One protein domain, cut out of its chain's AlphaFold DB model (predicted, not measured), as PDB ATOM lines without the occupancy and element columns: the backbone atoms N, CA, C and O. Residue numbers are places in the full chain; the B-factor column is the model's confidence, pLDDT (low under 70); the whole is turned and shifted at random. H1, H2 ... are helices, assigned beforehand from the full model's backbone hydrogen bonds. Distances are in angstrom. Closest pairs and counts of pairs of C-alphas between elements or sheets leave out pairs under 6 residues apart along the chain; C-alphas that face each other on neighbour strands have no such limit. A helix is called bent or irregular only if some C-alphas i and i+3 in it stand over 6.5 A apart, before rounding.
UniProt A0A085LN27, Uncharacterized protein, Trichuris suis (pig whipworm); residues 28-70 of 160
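Overview. This is residues 28 to 70 of the 160 residues of an uncharacterized protein of Trichuris suis (pig whipworm) (UniProt A0A085LN27). Three short helices are strung out in a wide, open U: H2 makes part of the base, H1 meets the beginning of H2 at a corner, and H3 sits far off at the other end, beyond an outstretched link. There is no common core: H1 and H2 are the one pair of helices in contact, and residues 50 to 70, which are the second half of H2, the link and H3, stand free as an arm that makes most of the length. The printed part has 43 residues with three named helices, H1, H2 and H3 in chain order, and no named strand; the class is all helix. The whole is extended, with a radius of gyration of the C-alphas of 15.1 A and spans of 41 by 18 by 14 A.

Arrangement. H2, residues 45 to 54, touches H1, residues 28 to 36, with 5 pairs of C-alphas within 8 A. The closest C-alphas of the two are those of Ala 31 and Ala 45, 5.4 A apart. Their lines stand at a steep tilt of 60 degrees, and they run opposite ways; their centres are 13.2 A apart. H3, residues 61 to 70, touches no helix: it is apart from H2, which it follows in the chain, and apart from H1. In H1, H2 and H3 every backbone O i to N i+4 pair is within hydrogen-bond range.

Along the chain. H2 runs from Ala 45 to Ser 54, 14.4 A from first to last C-alpha, and begins with C-alpha 45 at (37.519, -50.415, 33.851). H1 runs from Glu 28, with its C-alpha at (37.672, -51.078, 28.328), to Lys 36, and is 11.8 A long. H3 runs from Asn 61 to Glu 70, 14.2 A from first to last C-alpha, and ends with C-alpha 70 at (65.813, -40.318, 46.475). No helix is bent or irregular.

Size, cuts and confidence. The two C-alphas farthest apart are those of Lys 36 and Gln 69, at 41.1 A; the first and last printed C-alphas, those of Glu 28 and Glu 70, are 35.2 A apart. The printed part has no cut. The link from H1 to H2 has 8 residues and the link from H2 to H3 has 6; both are short but not tight, and no link is long. The mean pLDDT of the printed part is 78.5, with 90 for H1, 84 for H2 and 65 for H3. The model's confidence is under 70 at 14 residues, namely 55 to 59, 61 to 62 and 64 to 70.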
ATOM      1  N   GLU A  28      38.454 -49.848  28.508       90.44
ATOM      2  CA  GLU A  28      37.672 -51.078  28.328       90.44
ATOM      3  C   GLU A  28      38.503 -52.204  27.685       90.44
ATOM      4  O   GLU A  28      38.430 -53.352  28.119       90.44
ATOM      5  N   GLN A  29      39.349 -51.888  26.698       92.38
ATOM      6  CA  GLN A  29      40.241 -52.875  26.075       92.38
ATOM      7  C   GLN A  29      41.299 -53.417  27.039       92.38
ATOM      8  O   GLN A  29      41.626 -54.603  26.980       92.38
ATOM      9  N   ILE A  30      41.845 -52.566  27.910       89.62
ATOM     10  CA  ILE A  30      42.841 -52.973  28.907       89.62
ATOM     11  C   ILE A  30      42.186 -53.879  29.960       89.62
ATOM     12  O   ILE A  30      42.745 -54.930  30.275       89.62
ATOM     13  N   ALA A  31      40.981 -53.537  30.431       90.25
ATOM     14  CA  ALA A  31      40.210 -54.375  31.355       90.25
ATOM     15  C   ALA A  31      39.893 -55.751  30.746       90.25
ATOM     16  O   ALA A  31      40.114 -56.796  31.364       90.25
ATOM     17  N   ASP A  32      39.446 -55.767  29.489       90.62
ATOM     18  CA  ASP A  32      39.177 -56.997  28.745       90.62
ATOM     19  C   ASP A  32      40.439 -57.844  28.550       90.62
ATOM     20  O   ASP A  32      40.388 -59.072  28.624       90.62
ATOM     21  N   PHE A  33      41.588 -57.214  28.305       91.19
ATOM     22  CA  PHE A  33      42.861 -57.916  28.185       91.19
ATOM     23  C   PHE A  33      43.279 -58.547  29.520       91.19
ATOM     24  O   PHE A  33      43.638 -59.728  29.554       91.19
ATOM     25  N   GLY A  34      43.185 -57.790  30.617       86.94
ATOM     26  CA  GLY A  34      43.515 -58.259  31.963       86.94
ATOM     27  C   GLY A  34      42.671 -59.459  32.384       86.94
ATOM     28  O   GLY A  34      43.212 -60.490  32.785       86.94
ATOM     29  N   THR A  35      41.357 -59.374  32.191       87.44
ATOM     30  CA  THR A  35      40.415 -60.428  32.594       87.44
ATOM     31  C   THR A  35      40.434 -61.634  31.655       87.44
ATOM     32  O   THR A  35      40.536 -62.771  32.113       87.44
ATOM     33  N   LYS A  36      40.371 -61.424  30.331       86.94
ATOM     34  CA  LYS A  36      40.177 -62.517  29.356       86.94
ATOM     35  C   LYS A  36      41.473 -63.179  28.904       86.94
ATOM     36  O   LYS A  36      41.441 -64.352  28.541       86.94
ATOM     37  N   LYS A  37      42.595 -62.450  28.858       86.81
ATOM     38  CA  LYS A  37      43.881 -62.995  28.381       86.81
ATOM     39  C   LYS A  37      44.867 -63.298  29.498       86.81
ATOM     40  O   LYS A  37      45.619 -64.255  29.360       86.81
ATOM     41  N   LEU A  38      44.876 -62.498  30.562       86.88
ATOM     42  CA  LEU A  38      45.817 -62.671  31.673       86.88
ATOM     43  C   LEU A  38      45.188 -63.331  32.907       86.88
ATOM     44  O   LEU A  38      45.917 -63.805  33.771       86.88
ATOM     45  N   GLY A  39      43.855 -63.428  32.965       85.00
ATOM     46  CA  GLY A  39      43.143 -64.110  34.047       85.00
ATOM     47  C   GLY A  39      43.104 -63.328  35.360       85.00
ATOM     48  O   GLY A  39      42.858 -63.923  36.406       85.00
ATOM     49  N   PHE A  40      43.336 -62.015  35.327       86.19
ATOM     50  CA  PHE A  40      43.182 -61.162  36.502       86.19
ATOM     51  C   PHE A  40      41.693 -60.903  36.750       86.19
ATOM     52  O   PHE A  40      41.047 -60.221  35.960       86.19
ATOM     53  N   SER A  41      41.141 -61.458  37.832       79.69
ATOM     54  CA  SER A  41      39.728 -61.285  38.207       79.69
ATOM     55  C   SER A  41      39.400 -59.885  38.719       79.69
ATOM     56  O   SER A  41      38.245 -59.478  38.664       79.69
ATOM     57  N   ASP A  42      40.420 -59.167  39.184       81.75
ATOM     58  CA  ASP A  42      40.261 -57.941  39.970       81.75
ATOM     59  C   ASP A  42      40.586 -56.680  39.152       81.75
ATOM     60  O   ASP A  42      40.718 -55.594  39.705       81.75
ATOM     61  N   ILE A  43      40.750 -56.815  37.830       85.75
ATOM     62  CA  ILE A  43      40.996 -55.684  36.930       85.75
ATOM     63  C   ILE A  43      39.709 -55.370  36.174       85.75
ATOM     64  O   ILE A  43      39.331 -56.088  35.249       85.75
ATOM     65  N   ASP A  44      39.066 -54.260  36.525       88.25
ATOM     66  CA  ASP A  44      37.956 -53.694  35.766       88.25
ATOM     67  C   ASP A  44      38.270 -52.277  35.255       88.25
ATOM     68  O   ASP A  44      39.313 -51.685  35.547       88.25
ATOM     69  N   ALA A  45      37.366 -51.744  34.433       87.75
ATOM     70  CA  ALA A  45      37.519 -50.415  33.851       87.75
ATOM     71  C   ALA A  45      37.609 -49.311  34.921       87.75
ATOM     72  O   ALA A  45      38.373 -48.368  34.745       87.75
ATOM     73  N   ALA A  46      36.887 -49.449  36.038       85.81
ATOM     74  CA  ALA A  46      36.906 -48.476  37.127       85.81
ATOM     75  C   ALA A  46      38.260 -48.465  37.853       85.81
ATOM     76  O   ALA A  46      38.803 -47.401  38.124       85.81
ATOM     77  N   SER A  47      38.845 -49.642  38.072       86.19
ATOM     78  CA  SER A  47      40.168 -49.821  38.678       86.19
ATOM     79  C   SER A  47      41.266 -49.165  37.836       86.19
ATOM     80  O   SER A  47      42.178 -48.523  38.353       86.19
ATOM     81  N   ILE A  48      41.166 -49.298  36.510       86.00
ATOM     82  CA  ILE A  48      42.098 -48.663  35.571       86.00
ATOM     83  C   ILE A  48      41.875 -47.147  35.527       86.00
ATOM     84  O   ILE A  48      42.843 -46.393  35.490       86.00
ATOM     85  N   GLU A  49      40.623 -46.681  35.538       86.69
ATOM     86  CA  GLU A  49      40.307 -45.247  35.578       86.69
ATOM     87  C   GLU A  49      40.815 -44.578  36.856       86.69
ATOM     88  O   GLU A  49      41.401 -43.501  36.774       86.69
ATOM     89  N   GLU A  50      40.655 -45.220  38.014       83.38
ATOM     90  CA  GLU A  50      41.163 -44.731  39.298       83.38
ATOM     91  C   GLU A  50      42.694 -44.636  39.298       83.38
ATOM     92  O   GLU A  50      43.254 -43.610  39.689       83.38
ATOM     93  N   LEU A  51      43.377 -45.656  38.771       84.06
ATOM     94  CA  LEU A  51      44.834 -45.658  38.630       84.06
ATOM     95  C   LEU A  51      45.327 -44.550  37.685       84.06
ATOM     96  O   LEU A  51      46.315 -43.874  37.953       84.06
ATOM     97  N   LEU A  52      44.646 -44.347  36.557       84.06
ATOM     98  CA  LEU A  52      45.001 -43.278  35.623       84.06
ATOM     99  C   LEU A  52      44.714 -41.892  36.212       84.06
ATOM    100  O   LEU A  52      45.452 -40.948  35.930       84.06
ATOM    101  N   ALA A  53      43.668 -41.768  37.030       80.69
ATOM    102  CA  ALA A  53      43.329 -40.531  37.719       80.69
ATOM    103  C   ALA A  53      44.361 -40.170  38.798       80.69
ATOM    104  O   ALA A  53      44.751 -39.006  38.867       80.69
ATOM    105  N   SER A  54      44.865 -41.143  39.568       74.50
ATOM    106  CA  SER A  54      45.902 -40.893  40.583       74.50
ATOM    107  C   SER A  54      47.221 -40.418  39.962       74.50
ATOM    108  O   SER A  54      47.870 -39.515  40.480       74.50
ATOM    109  N   HIS A  55      47.577 -40.931  38.781       69.88
ATOM    110  CA  HIS A  55      48.725 -40.448  38.007       69.88
ATOM    111  C   HIS A  55      48.487 -39.110  37.285       69.88
ATOM    112  O   HIS A  55      49.428 -38.523  36.744       69.88
ATOM    113  N   GLY A  56      47.243 -38.627  37.248       66.25
ATOM    114  CA  GLY A  56      46.879 -37.317  36.715       66.25
ATOM    115  C   GLY A  56      47.053 -36.173  37.716       66.25
ATOM    116  O   GLY A  56      46.961 -35.008  37.316       66.25
ATOM    117  N   GLU A  57      47.298 -36.477  38.993       66.81
ATOM    118  CA  GLU A  57      47.519 -35.467  40.023       66.81
ATOM    119  C   GLU A  57      48.833 -34.706  39.785       66.81
ATOM    120  O   GLU A  57      49.858 -35.249  39.360       66.81
ATOM    121  N   GLU A  58      48.807 -33.391  40.013       61.56
ATOM    122  CA  GLU A  58      50.016 -32.587  39.896       61.56
ATOM    123  C   GLU A  58      50.975 -32.950  41.032       61.56
ATOM    124  O   GLU A  58      50.679 -32.663  42.187       61.56
ATOM    125  N   LEU A  59      52.136 -33.527  40.690       64.31
ATOM    126  CA  LEU A  59      53.253 -33.689  41.630       64.31
ATOM    127  C   LEU A  59      53.452 -32.403  42.440       64.31
ATOM    128  O   LEU A  59      53.654 -31.325  41.861       64.31
ATOM    129  N   SER A  60      53.385 -32.515  43.764       70.38
ATOM    130  CA  SER A  60      53.601 -31.385  44.654       70.38
ATOM    131  C   SER A  60      55.086 -31.028  44.712       70.38
ATOM    132  O   SER A  60      55.964 -31.821  44.372       70.38
ATOM    133  N   ASN A  61      55.401 -29.823  45.192       68.44
ATOM    134  CA  ASN A  61      56.797 -29.436  45.408       68.44
ATOM    135  C   ASN A  61      57.513 -30.360  46.410       68.44
ATOM    136  O   ASN A  61      58.722 -30.513  46.306       68.44
ATOM    137  N   ASN A  62      56.787 -30.975  47.351       67.62
ATOM    138  CA  ASN A  62      57.368 -31.956  48.272       67.62
ATOM    139  C   ASN A  62      57.657 -33.287  47.569       67.62
ATOM    140  O   ASN A  62      58.698 -33.871  47.827       67.62
ATOM    141  N   ASP A  63      56.809 -33.723  46.634       71.56
ATOM    142  CA  ASP A  63      57.065 -34.940  45.845       71.56
ATOM    143  C   ASP A  63      58.278 -34.755  44.920       71.56
ATOM    144  O   ASP A  63      59.066 -35.673  44.722       71.56
ATOM    145  N   LEU A  64      58.474 -33.538  44.395       67.44
ATOM    146  CA  LEU A  64      59.667 -33.182  43.619       67.44
ATOM    147  C   LEU A  64      60.943 -33.154  44.473       67.44
ATOM    148  O   LEU A  64      61.990 -33.581  43.997       67.44
ATOM    149  N   LEU A  65      60.859 -32.664  45.714       69.94
ATOM    150  CA  LEU A  65      61.983 -32.673  46.654       69.94
ATOM    151  C   LEU A  65      62.313 -34.089  47.135       69.94
ATOM    152  O   LEU A  65      63.486 -34.410  47.277       69.94
ATOM    153  N   ASN A  66      61.306 -34.942  47.335       68.06
ATOM    154  CA  ASN A  66      61.524 -36.352  47.651       68.06
ATOM    155  C   ASN A  66      62.192 -37.091  46.490       68.06
ATOM    156  O   ASN A  66      63.112 -37.850  46.744       68.06
ATOM    157  N   LEU A  67      61.812 -36.821  45.236       62.88
ATOM    158  CA  LEU A  67      62.511 -37.374  44.069       62.88
ATOM    159  C   LEU A  67      63.972 -36.915  44.009       62.88
ATOM    160  O   LEU A  67      64.854 -37.721  43.745       62.88
ATOM    161  N   GLU A  68      64.241 -35.634  44.281       59.34
ATOM    162  CA  GLU A  68      65.612 -35.113  44.365       59.34
ATOM    163  C   GLU A  68      66.396 -35.789  45.507       59.34
ATOM    164  O   GLU A  68      67.559 -36.145  45.338       59.34
ATOM    165  N   GLN A  69      65.743 -36.047  46.643       59.09
ATOM    166  CA  GLN A  69      66.335 -36.714  47.799       59.09
ATOM    167  C   GLN A  69      66.546 -38.222  47.595       59.09
ATOM    168  O   GLN A  69      67.554 -38.742  48.061       59.09
ATOM    169  N   GLU A  70      65.651 -38.917  46.889       54.97
ATOM    170  CA  GLU A  70      65.813 -40.318  46.475       54.97
ATOM    171  C   GLU A  70      66.969 -40.441  45.474       54.97
ATOM    172  O   GLU A  70      67.861 -41.253  45.690       54.97
TER     173      GLU A  70